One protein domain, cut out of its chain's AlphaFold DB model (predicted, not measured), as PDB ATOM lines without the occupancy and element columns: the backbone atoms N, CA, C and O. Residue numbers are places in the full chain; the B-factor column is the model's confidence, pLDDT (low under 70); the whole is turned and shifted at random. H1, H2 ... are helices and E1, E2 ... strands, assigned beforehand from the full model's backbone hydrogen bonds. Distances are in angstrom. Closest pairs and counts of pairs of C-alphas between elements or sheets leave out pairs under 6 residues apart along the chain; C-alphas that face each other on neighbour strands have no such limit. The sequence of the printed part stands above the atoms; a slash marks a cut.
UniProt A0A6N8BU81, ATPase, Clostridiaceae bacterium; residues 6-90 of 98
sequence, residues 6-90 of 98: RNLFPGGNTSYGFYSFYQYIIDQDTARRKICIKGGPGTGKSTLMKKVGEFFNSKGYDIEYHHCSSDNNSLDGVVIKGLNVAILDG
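Overview. This is residues 6 to 90 of the 98 residues of the protein "ATPase" of Clostridiaceae bacterium (UniProt A0A6N8BU81). A twisted sheet of five strands has one helix, H1, packed slantwise over one face, and the two-stranded hairpin of E2 and E3 lies away from H1 at one end of the longest axis. The long stretch of residues 21 to 32 leads back from this hairpin past the face without the helix to E4 at the sheet's edge. The printed part has 85 residues, with one named helix and seven named strands in the order E1 E2 E3 E4 H1 E5 E6 E7. The sheet runs E1 E5 E6 E7 E4 and is mixed; the class is mixed, helices and strands. The whole is compact, with a radius of gyration of the C-alphas of 12.8 A and spans of 41 by 30 by 21 A.

Along the chain. E1, residues 6 to 8, begins at C-alpha 6 (118.376, 79.944, 146.828) and runs on into E2, residues 11 to 14, across a break of 2 residues, at 36 degrees. E3 is residues 17 to 20, and E4, residues 33 to 37, is 13.1 A long. H1, residues 45 to 58, is 20.2 A long and begins at C-alpha 45 (135.376, 75.598, 153.896). E5, residues 63 to 68, is 16.2 A long. E6, residues 71 to 80, is 21.8 A long and bends by 60 degrees at residue 76. E7, residues 85 to 89, is 13.8 A long and ends at C-alpha 89 (135.852, 75.265, 146.729).

Arrangement. The sheet is only just strongly twisted, with C-alphas up to 4.1 A off its best plane. Its edge strand E1 is parallel to E5, with N 8 and O 65 2.8 A apart. E5, E6 and E7 form a meander, each strand the antiparallel neighbour of the one before; N 66 and O 77 are 2.9 A apart, as are N 78 and O 87. E7 is parallel to the other edge strand, E4, with N 37 and O 88 2.8 A apart. E4, H1 and E5 form a split strand-helix-strand unit, two strands running the same way with E6 and E7 between them, and its crossover is right-handed. H1 is on the sheet at a height of 8.5 A, over E5 and E6, making two layers, a helix on one face of a sheet. It runs slantwise to the strands, at 45 degrees to E6 on the local plane. The closest C-alphas of H1 and E6 are those of Ser 46 and Leu 75, 4.8 A apart. In H1 every O i to N i+4 pair is within hydrogen-bond range. In the hairpin of E2 and E3, N 12 and O 19 are 3.0 A apart; both strands are apart from H1.

Size, cuts and confidence. The two C-alphas farthest apart are those of Ser 15 and Lys 59, 41.9 A. The link from E3 to E4, 12 residues, is long. The printed part has no cut, its mean pLDDT is 92.4, and no printed residue is under 70.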
ATOM      1  N   ARG A   6     118.607  81.080 147.726       97.69
ATOM      2  CA  ARG A   6     118.376  79.944 146.828       97.69
ATOM      3  C   ARG A   6     119.401  78.853 147.096       97.69
ATOM      4  O   ARG A   6     120.582  79.134 147.263       97.69
ATOM      5  N   ASN A   7     118.939  77.609 147.119       96.75
ATOM      6  CA  ASN A   7     119.782  76.428 147.268       96.75
ATOM      7  C   ASN A   7     119.814  75.683 145.937       96.75
ATOM      8  O   ASN A   7     118.761  75.354 145.394       96.75
ATOM      9  N   LEU A   8     121.010  75.443 145.416       94.94
ATOM     10  CA  LEU A   8     121.251  74.858 144.105       94.94
ATOM     11  C   LEU A   8     122.148  73.628 144.247       94.94
ATOM     12  O   LEU A   8     123.072  73.613 145.057       94.94
ATOM     13  N   PHE A   9     121.891  72.614 143.425       92.94
ATOM     14  CA  PHE A   9     122.644  71.361 143.386       92.94
ATOM     15  C   PHE A   9     123.271  71.229 141.993       92.94
ATOM     16  O   PHE A   9     122.658  70.660 141.092       92.94
ATOM     17  N   PRO A  10     124.444  71.848 141.763       89.62
ATOM     18  CA  PRO A  10     125.006  72.014 140.426       89.62
ATOM     19  C   PRO A  10     125.600  70.733 139.836       89.62
ATOM     20  O   PRO A  10     125.905  70.729 138.653       89.62
ATOM     21  N   GLY A  11     125.799  69.660 140.597       89.25
ATOM     22  CA  GLY A  11     126.362  68.421 140.064       89.25
ATOM     23  C   GLY A  11     125.745  67.179 140.685       89.25
ATOM     24  O   GLY A  11     125.231  67.227 141.804       89.25
ATOM     25  N   GLY A  12     125.840  66.062 139.970       89.06
ATOM     26  CA  GLY A  12     125.337  64.771 140.420       89.06
ATOM     27  C   GLY A  12     125.901  63.600 139.618       89.06
ATOM     28  O   GLY A  12     126.466  63.769 138.536       89.06
ATOM     29  N   ASN A  13     125.743  62.396 140.165       89.19
ATOM     30  CA  ASN A  13     126.132  61.152 139.503       89.19
ATOM     31  C   ASN A  13     124.997  60.654 138.600       89.19
ATOM     32  O   ASN A  13     123.857  60.522 139.044       89.19
ATOM     33  N   THR A  14     125.317  60.366 137.341       88.19
ATOM     34  CA  THR A  14     124.374  59.882 136.323       88.19
ATOM     35  C   THR A  14     124.824  58.529 135.769       88.19
ATOM     36  O   THR A  14     125.940  58.080 136.034       88.19
ATOM     37  N   SER A  15     123.996  57.895 134.934       92.88
ATOM     38  CA  SER A  15     124.377  56.680 134.197       92.88
ATOM     39  C   SER A  15     125.582  56.871 133.266       92.88
ATOM     40  O   SER A  15     126.204  55.890 132.876       92.88
ATOM     41  N   TYR A  16     125.921  58.116 132.920       90.19
ATOM     42  CA  TYR A  16     127.070  58.477 132.085       90.19
ATOM     43  C   TYR A  16     128.282  58.955 132.902       90.19
ATOM     44  O   TYR A  16     129.262  59.430 132.334       90.19
ATOM     45  N   GLY A  17     128.227  58.842 134.232       89.19
ATOM     46  CA  GLY A  17     129.242  59.359 135.148       89.19
ATOM     47  C   GLY A  17     128.843  60.685 135.799       89.19
ATOM     48  O   GLY A  17     127.667  61.061 135.825       89.19
ATOM     49  N   PHE A  18     129.828  61.375 136.377       86.12
ATOM     50  CA  PHE A  18     129.619  62.653 137.054       86.12
ATOM     51  C   PHE A  18     129.312  63.763 136.045       86.12
ATOM     52  O   PHE A  18     130.105  64.015 135.139       86.12
ATOM     53  N   TYR A  19     128.181  64.446 136.223       87.19
ATOM     54  CA  TYR A  19     127.787  65.590 135.406       87.19
ATOM     55  C   TYR A  19     127.650  66.837 136.276       87.19
ATOM     56  O   TYR A  19     127.141  66.765 137.397       87.19
ATOM     57  N   SER A  20     128.104  67.984 135.769       86.25
ATOM     58  CA  SER A  20     128.164  69.215 136.549       86.25
ATOM     59  C   SER A  20     127.915  70.486 135.739       86.25
ATOM     60  O   SER A  20     128.366  70.637 134.607       86.25
ATOM     61  N   PHE A  21     127.252  71.430 136.398       87.62
ATOM     62  CA  PHE A  21     126.980  72.802 136.005       87.62
ATOM     63  C   PHE A  21     127.818  73.814 136.812       87.62
ATOM     64  O   PHE A  21     127.463  74.990 136.853       87.62
ATOM     65  N   TYR A  22     128.928  73.405 137.453       83.44
ATOM     66  CA  TYR A  22     129.792  74.314 138.235       83.44
ATOM     67  C   TYR A  22     130.274  75.526 137.418       83.44
ATOM     68  O   TYR A  22     130.430  76.614 137.969       83.44
ATOM     69  N   GLN A  23     130.431  75.371 136.099       81.81
ATOM     70  CA  GLN A  23     130.793  76.456 135.180       81.81
ATOM     71  C   GLN A  23     129.787  77.616 135.143       81.81
ATOM     72  O   GLN A  23     130.150  78.725 134.767       81.81
ATOM     73  N   TYR A  24     128.542  77.372 135.561       86.62
ATOM     74  CA  TYR A  24     127.458  78.354 135.582       86.62
ATOM     75  C   TYR A  24     127.177  78.919 136.980       86.62
ATOM     76  O   TYR A  24     126.158  79.579 137.167       86.62
ATOM     77  N   ILE A  25     128.042  78.664 137.975       89.56
ATOM     78  CA  ILE A  25     127.860  79.242 139.318       89.56
ATOM     79  C   ILE A  25     127.838  80.768 139.253       89.56
ATOM     80  O   ILE A  25     126.993  81.408 139.870       89.56
ATOM     81  N   ILE A  26     128.770  81.354 138.509       90.44
ATOM     82  CA  ILE A  26     128.800  82.791 138.288       90.44
ATOM     83  C   ILE A  26     129.177  83.063 136.841       90.44
ATOM     84  O   ILE A  26     130.064  82.419 136.282       90.44
ATOM     85  N   ASP A  27     128.472  84.016 136.249       87.50
ATOM     86  CA  ASP A  27     128.739  84.480 134.899       87.50
ATOM     87  C   ASP A  27     130.126  85.137 134.825       87.50
ATOM     88  O   ASP A  27     130.506  85.934 135.681       87.50
ATOM     89  N   GLN A  28     130.904  84.741 133.822       81.44
ATOM     90  CA  GLN A  28     132.331  85.048 133.719       81.44
ATOM     91  C   GLN A  28     132.590  86.504 133.323       81.44
ATOM     92  O   GLN A  28     133.579  87.085 133.768       81.44
ATOM     93  N   ASP A  29     131.681  87.095 132.548       86.38
ATOM     94  CA  ASP A  29     131.800  88.457 132.027       86.38
ATOM     95  C   ASP A  29     131.352  89.499 133.062       86.38
ATOM     96  O   ASP A  29     131.864  90.617 133.112       86.38
ATOM     97  N   THR A  30     130.401  89.128 133.921       89.62
ATOM     98  CA  THR A  30     129.836  90.008 134.954       89.62
ATOM     99  C   THR A  30     130.418  89.774 136.347       89.62
ATOM    100  O   THR A  30     130.212  90.606 137.244       89.62
ATOM    101  N   ALA A  31     131.161  88.680 136.556       92.12
ATOM    102  CA  ALA A  31     131.828  88.383 137.817       92.12
ATOM    103  C   ALA A  31     132.827  89.483 138.191       92.12
ATOM    104  O   ALA A  31     133.875  89.661 137.576       92.12
ATOM    105  N   ARG A  32     132.556  90.170 139.300       95.94
ATOM    106  CA  ARG A  32     133.475  91.158 139.869       95.94
ATOM    107  C   ARG A  32     134.661  90.494 140.566       95.94
ATOM    108  O   ARG A  32     135.761  91.047 140.586       95.94
ATOM    109  N   ARG A  33     134.431  89.359 141.233       93.38
ATOM    110  CA  ARG A  33     135.482  88.613 141.937       93.38
ATOM    111  C   ARG A  33     135.093  87.155 142.138       93.38
ATOM    112  O   ARG A  33     133.978  86.861 142.564       93.38
ATOM    113  N   LYS A  34     136.063  86.265 141.944       91.62
ATOM    114  CA  LYS A  34     135.988  84.855 142.330       91.62
ATOM    115  C   LYS A  34     137.066  84.572 143.369       91.62
ATOM    116  O   LYS A  34     138.217  84.961 143.181       91.62
ATOM    117  N   ILE A  35     136.696  83.943 144.477       92.81
ATOM    118  CA  ILE A  35     137.616  83.583 145.557       92.81
ATOM    119  C   ILE A  35     137.589  82.068 145.704       92.81
ATOM    120  O   ILE A  35     136.577  81.510 146.113       92.81
ATOM    121  N   CYS A  36     138.703  81.405 145.410       90.69
ATOM    122  CA  CYS A  36     138.818  79.964 145.601       90.69
ATOM    123  C   CYS A  36     139.485  79.633 146.928       90.69
ATOM    124  O   CYS A  36     140.593  80.086 147.213       90.69
ATOM    125  N   ILE A  37     138.816  78.801 147.721       91.06
ATOM    126  CA  ILE A  37     139.317  78.303 148.995       91.06
ATOM    127  C   ILE A  37     139.786  76.870 148.784       91.06
ATOM    128  O   ILE A  37     138.994  75.995 148.445       91.06
ATOM    129  N   LYS A  38     141.073  76.616 149.022       87.44
ATOM    130  CA  LYS A  38     141.635  75.262 149.049       87.44
ATOM    131  C   LYS A  38     141.790  74.793 150.490       87.44
ATOM    132  O   LYS A  38     142.139  75.574 151.371       87.44
ATOM    133  N   GLY A  39     141.552  73.511 150.725       85.12
ATOM    134  CA  GLY A  39     141.737  72.889 152.032       85.12
ATOM    135  C   GLY A  39     141.240  71.450 152.026       85.12
ATOM    136  O   GLY A  39     140.368  71.105 151.231       85.12
ATOM    137  N   GLY A  40     141.780  70.612 152.908       85.75
ATOM    138  CA  GLY A  40     141.340  69.222 153.036       85.75
ATOM    139  C   GLY A  40     139.873  69.079 153.481       85.75
ATOM    140  O   GLY A  40     139.202  70.065 153.819       85.75
ATOM    141  N   PRO A  41     139.338  67.850 153.492       85.62
ATOM    142  CA  PRO A  41     138.075  67.554 154.160       85.62
ATOM    143  C   PRO A  41     138.101  68.037 155.618       85.62
ATOM    144  O   PRO A  41     139.119  67.934 156.296       85.62
ATOM    145  N   GLY A  42     136.997  68.611 156.099       88.25
ATOM    146  CA  GLY A  42     136.880  69.051 157.494       88.25
ATOM    147  C   GLY A  42     137.601  70.357 157.868       88.25
ATOM    148  O   GLY A  42     137.454  70.808 158.998       88.25
ATOM    149  N   THR A  43     138.297  71.043 156.950       92.69
ATOM    150  CA  THR A  43     138.993  72.316 157.264       92.69
ATOM    151  C   THR A  43     138.071  73.540 157.385       92.69
ATOM    152  O   THR A  43     138.546  74.669 157.478       92.69
ATOM    153  N   GLY A  44     136.748  73.351 157.352       93.88
ATOM    154  CA  GLY A  44     135.769  74.421 157.584       93.88
ATOM    155  C   GLY A  44     135.393  75.280 156.370       93.88
ATOM    156  O   GLY A  44     134.776  76.327 156.556       93.88
ATOM    157  N   LYS A  45     135.700  74.854 155.136       94.62
ATOM    158  CA  LYS A  45     135.376  75.598 153.896       94.62
ATOM    159  C   LYS A  45     133.878  75.909 153.762       94.62
ATOM    160  O   LYS A  45     133.492  77.070 153.660       94.62
ATOM    161  N   SER A  46     133.034  74.879 153.855       95.50
ATOM    162  CA  SER A  46     131.567  75.013 153.836       95.50
ATOM    163  C   SER A  46     131.060  75.923 154.959       95.50
ATOM    164  O   SER A  46     130.256  76.825 154.728       95.50
ATOM    165  N   THR A  47     131.597  75.768 156.172       97.00
ATOM    166  CA  THR A  47     131.248  76.618 157.319       97.00
ATOM    167  C   THR A  47     131.564  78.090 157.061       97.00
ATOM    168  O   THR A  47     130.751  78.955 157.384       97.00
ATOM    169  N   LEU A  48     132.721  78.392 156.466       97.25
ATOM    170  CA  LEU A  48     133.084  79.753 156.078       97.25
ATOM    171  C   LEU A  48     132.098  80.312 155.043       97.25
ATOM    172  O   LEU A  48     131.589  81.415 155.233       97.25
ATOM    173  N   MET A  49     131.770  79.545 154.001       97.38
ATOM    174  CA  MET A  49     130.816  79.969 152.968       97.38
ATOM    175  C   MET A  49     129.420  80.255 153.536       97.38
ATOM    176  O   MET A  49     128.844  81.298 153.228       97.38
ATOM    177  N   LYS A  50     128.909  79.401 154.432       97.94
ATOM    178  CA  LYS A  50     127.628  79.625 155.129       97.94
ATOM    179  C   LYS A  50     127.644  80.912 155.957       97.94
ATOM    180  O   LYS A  50     126.718  81.711 155.862       97.94
ATOM    181  N   LYS A  51     128.719  81.155 156.720       98.38
ATOM    182  CA  LYS A  51     128.878  82.385 157.517       98.38
ATOM    183  C   LYS A  51     128.917  83.637 156.643       98.38
ATOM    184  O   LYS A  51     128.305  84.643 156.995       98.38
ATOM    185  N   VAL A  52     129.618  83.584 155.509       98.19
ATOM    186  CA  VAL A  52     129.665  84.698 154.553       98.19
ATOM    187  C   VAL A  52     128.285  84.955 153.949       98.19
ATOM    188  O   VAL A  52     127.830  86.099 153.950       98.19
ATOM    189  N   GLY A  53     127.601  83.913 153.472       98.12
ATOM    190  CA  GLY A  53     126.260  84.046 152.905       98.12
ATOM    191  C   GLY A  53     125.268  84.626 153.910       98.12
ATOM    192  O   GLY A  53     124.572  85.588 153.601       98.12
ATOM    193  N   GLU A  54     125.263  84.138 155.150       98.25
ATOM    194  CA  GLU A  54     124.384  84.664 156.194       98.25
ATOM    195  C   GLU A  54     124.684  86.129 156.541       98.25
ATOM    196  O   GLU A  54     123.758  86.938 156.663       98.25
ATOM    197  N   PHE A  55     125.966  86.503 156.613       98.38
ATOM    198  CA  PHE A  55     126.373  87.891 156.818       98.38
ATOM    199  C   PHE A  55     125.832  88.817 155.721       98.38
ATOM    200  O   PHE A  55     125.217  89.836 156.036       98.38
ATOM    201  N   PHE A  56     126.000  88.477 154.441       98.38
ATOM    202  CA  PHE A  56     125.501  89.319 153.348       98.38
ATOM    203  C   PHE A  56     123.977  89.274 153.210       98.38
ATOM    204  O   PHE A  56     123.360  90.312 152.968       98.38
ATOM    205  N   ASN A  57     123.345  88.132 153.479       98.50
ATOM    206  CA  ASN A  57     121.890  88.034 153.515       98.50
ATOM    207  C   ASN A  57     121.281  88.947 154.589       98.50
ATOM    208  O   ASN A  57     120.279  89.621 154.349       98.50
ATOM    209  N   SER A  58     121.916  89.025 155.767       97.94
ATOM    210  CA  SER A  58     121.502  89.941 156.840       97.94
ATOM    211  C   SER A  58     121.575  91.418 156.435       97.94
ATOM    212  O   SER A  58     120.836  92.241 156.972       97.94
ATOM    213  N   LYS A  59     122.407  91.740 155.437       97.50
ATOM    214  CA  LYS A  59     122.547  93.072 154.835       97.50
ATOM    215  C   LYS A  59     121.623  93.309 153.634       97.50
ATOM    216  O   LYS A  59     121.703  94.371 153.029       97.50
ATOM    217  N   GLY A  60     120.753  92.354 153.305       98.19
ATOM    218  CA  GLY A  60     119.758  92.483 152.240       98.19
ATOM    219  C   GLY A  60     120.206  92.008 150.859       98.19
ATOM    220  O   GLY A  60     119.508  92.278 149.890       98.19
ATOM    221  N   TYR A  61     121.341  91.312 150.750       98.44
ATOM    222  CA  TYR A  61     121.776  90.725 149.480       98.44
ATOM    223  C   TYR A  61     121.126  89.365 149.248       98.44
ATOM    224  O   TYR A  61     121.060  88.554 150.170       98.44
ATOM    225  N   ASP A  62     120.737  89.095 148.004       98.50
ATOM    226  CA  ASP A  62     120.345  87.754 147.580       98.50
ATOM    227  C   ASP A  62     121.559  86.824 147.503       98.50
ATOM    228  O   ASP A  62     122.618  87.196 146.972       98.50
ATOM    229  N   ILE A  63     121.382  85.610 148.022       98.50
ATOM    230  CA  ILE A  63     122.423  84.589 148.135       98.50
ATOM    231  C   ILE A  63     122.025  83.332 147.366       98.50
ATOM    232  O   ILE A  63     120.909  82.827 147.504       98.50
ATOM    233  N   GLU A  64     122.974  82.776 146.618       97.88
ATOM    234  CA  GLU A  64     122.875  81.427 146.060       97.88
ATOM    235  C   GLU A  64     123.889  80.522 146.761       97.88
ATOM    236  O   GLU A  64     125.087  80.803 146.780       97.88
ATOM    237  N   TYR A  65     123.399  79.446 147.368       97.62
ATOM    238  CA  TYR A  65     124.210  78.380 147.940       97.62
ATOM    239  C   TYR A  65     124.278  77.211 146.965       97.62
ATOM    240  O   TYR A  65     123.245  76.712 146.523       97.62
ATOM    241  N   HIS A  66     125.492  76.761 146.667       95.50
ATOM    242  CA  HIS A  66     125.760  75.652 145.762       95.50
ATOM    243  C   HIS A  66     126.271  74.462 146.568       95.50
ATOM    244  O   HIS A  66     127.371  74.504 147.127       95.50
ATOM    245  N   HIS A  67     125.442  73.428 146.659       93.94
ATOM    246  CA  HIS A  67     125.679  72.248 147.482       93.94
ATOM    247  C   HIS A  67     126.625  71.260 146.810       93.94
ATOM    248  O   HIS A  67     126.649  71.136 145.584       93.94
ATOM    249  N   CYS A  68     127.390  70.554 147.634       90.38
ATOM    250  CA  CYS A  68     128.313  69.531 147.185       90.38
ATOM    251  C   CYS A  68     127.563  68.287 146.716       90.38
ATOM    252  O   CYS A  68     126.686  67.778 147.412       90.38
ATOM    253  N   SER A  69     127.950  67.743 145.564       86.88
ATOM    254  CA  SER A  69     127.337  66.531 145.003       86.88
ATOM    255  C   SER A  69     127.534  65.275 145.857       86.88
ATOM    256  O   SER A  69     126.796  64.305 145.694       86.88
ATOM    257  N   SER A  70     128.535  65.279 146.742       85.81
ATOM    258  CA  SER A  70     128.854  64.160 147.636       85.81
ATOM    259  C   SER A  70     128.279  64.331 149.046       85.81
ATOM    260  O   SER A  70     128.195  63.355 149.787       85.81
ATOM    261  N   ASP A  71     127.897  65.553 149.430       86.81
ATOM    262  CA  ASP A  71     127.307  65.870 150.733       86.81
ATOM    263  C   ASP A  71     126.377  67.086 150.617       86.81
ATOM    264  O   ASP A  71     126.831  68.229 150.549       86.81
ATOM    265  N   ASN A  72     125.067  66.839 150.685       83.50
ATOM    266  CA  ASN A  72     124.028  67.869 150.601       83.50
ATOM    267  C   ASN A  72     124.080  68.910 151.732       83.50
ATOM    268  O   ASN A  72     123.401  69.928 151.643       83.50
ATOM    269  N   ASN A  73     124.816  68.663 152.818       88.25
ATOM    270  CA  ASN A  73     125.010  69.646 153.882       88.25
ATOM    271  C   ASN A  73     126.297  70.459 153.699       88.25
ATOM    272  O   ASN A  73     126.505  71.442 154.423       88.25
ATOM    273  N   SER A  74     127.164  70.085 152.761       92.25
ATOM    274  CA  SER A  74     128.374  70.825 152.422       92.25
ATOM    275  C   SER A  74     128.126  71.764 151.243       92.25
ATOM    276  O   SER A  74     127.379  71.447 150.325       92.25
ATOM    277  N   LEU A  75     128.762  72.936 151.261       94.44
ATOM    278  CA  LEU A  75     128.766  73.863 150.135       94.44
ATOM    279  C   LEU A  75     130.077  73.739 149.368       94.44
ATOM    280  O   LEU A  75     131.136  73.706 149.994       94.44
ATOM    281  N   ASP A  76     129.973  73.783 148.044       92.94
ATOM    282  CA  ASP A  76     131.094  73.978 147.117       92.94
ATOM    283  C   ASP A  76     131.145  75.419 146.595       92.94
ATOM    284  O   ASP A  76     132.142  75.837 146.009       92.94
ATOM    285  N   GLY A  77     130.083  76.202 146.808       94.81
ATOM    286  CA  GLY A  77     130.077  77.605 146.428       94.81
ATOM    287  C   GLY A  77     129.008  78.446 147.110       94.81
ATOM    288  O   GLY A  77     127.958  77.957 147.532       94.81
ATOM    289  N   VAL A  78     129.273  79.748 147.181       97.69
ATOM    290  CA  VAL A  78     128.300  80.782 147.545       97.69
ATOM    291  C   VAL A  78     128.454  81.987 146.621       97.69
ATOM    292  O   VAL A  78     129.570  82.462 146.401       97.69
ATOM    293  N   VAL A  79     127.337  82.497 146.104       97.75
ATOM    294  CA  VAL A  79     127.287  83.695 145.255       97.75
ATOM    295  C   VAL A  79     126.500  84.791 145.957       97.75
ATOM    296  O   VAL A  79     125.394  84.566 146.445       97.75
ATOM    297  N   ILE A  80     127.070  85.995 145.980       98.12
ATOM    298  CA  ILE A  80     126.428  87.209 146.486       98.12
ATOM    299  C   ILE A  80     125.986  88.028 145.270       98.12
ATOM    300  O   ILE A  80     126.798  88.741 144.674       98.12
ATOM    301  N   LYS A  81     124.708  87.915 144.884       95.81
ATOM    302  CA  LYS A  81     124.215  88.389 143.576       95.81
ATOM    303  C   LYS A  81     124.415  89.887 143.378       95.81
ATOM    304  O   LYS A  81     125.028  90.289 142.403       95.81
ATOM    305  N   GLY A  82     124.009  90.712 144.342       94.94
ATOM    306  CA  GLY A  82     124.161  92.171 144.240       94.94
ATOM    307  C   GLY A  82     125.614  92.673 144.195       94.94
ATOM    308  O   GLY A  82     125.839  93.845 143.912       94.94
ATOM    309  N   LEU A  83     126.603  91.817 144.479       96.69
ATOM    310  CA  LEU A  83     128.026  92.156 144.382       96.69
ATOM    311  C   LEU A  83     128.724  91.512 143.179       96.69
ATOM    312  O   LEU A  83     129.875  91.865 142.913       96.69
ATOM    313  N   ASN A  84     128.073  90.566 142.495       96.38
ATOM    314  CA  ASN A  84     128.691  89.670 141.515       96.38
ATOM    315  C   ASN A  84     129.992  89.040 142.043       96.38
ATOM    316  O   ASN A  84     131.027  89.042 141.372       96.38
ATOM    317  N   VAL A  85     129.959  88.538 143.282       96.62
ATOM    318  CA  VAL A  85     131.099  87.864 143.921       96.62
ATOM    319  C   VAL A  85     130.746  86.417 144.224       96.62
ATOM    320  O   VAL A  85     129.697  86.153 144.810       96.62
ATOM    321  N   ALA A  86     131.654  85.504 143.883       96.38
ATOM    322  CA  ALA A  86     131.566  84.093 144.234       96.38
ATOM    323  C   ALA A  86     132.727  83.666 145.136       96.38
ATOM    324  O   ALA A  86     133.876  84.077 144.940       96.38
ATOM    325  N   ILE A  87     132.426  82.801 146.100       95.56
ATOM    326  CA  ILE A  87     133.414  82.027 146.851       95.56
ATOM    327  C   ILE A  87     133.198  80.561 146.498       95.56
ATOM    328  O   ILE A  87     132.062  80.099 146.550       95.56
ATOM    329  N   LEU A  88     134.265  79.858 146.129       92.88
ATOM    330  CA  LEU A  88     134.227  78.514 145.555       92.88
ATOM    331  C   LEU A  88     135.214  77.588 146.271       92.88
ATOM    332  O   LEU A  88     136.297  78.023 146.676       92.88
ATOM    333  N   ASP A  89     134.884  76.305 146.381       89.56
ATOM    334  CA  ASP A  89     135.852  75.265 146.729       89.56
ATOM    335  C   ASP A  89     136.824  75.062 145.556       89.56
ATOM    336  O   ASP A  89     136.424  74.780 144.432       89.56
ATOM    337  N   GLY A  90     138.119  75.253 145.811       77.38
ATOM    338  CA  GLY A  90     139.189  75.105 144.822       77.38
ATOM    339  C   GLY A  90     139.807  73.705 144.765       77.38
ATOM    340  O   GLY A  90     140.899  73.555 144.207       77.38
TER     341      GLY A  90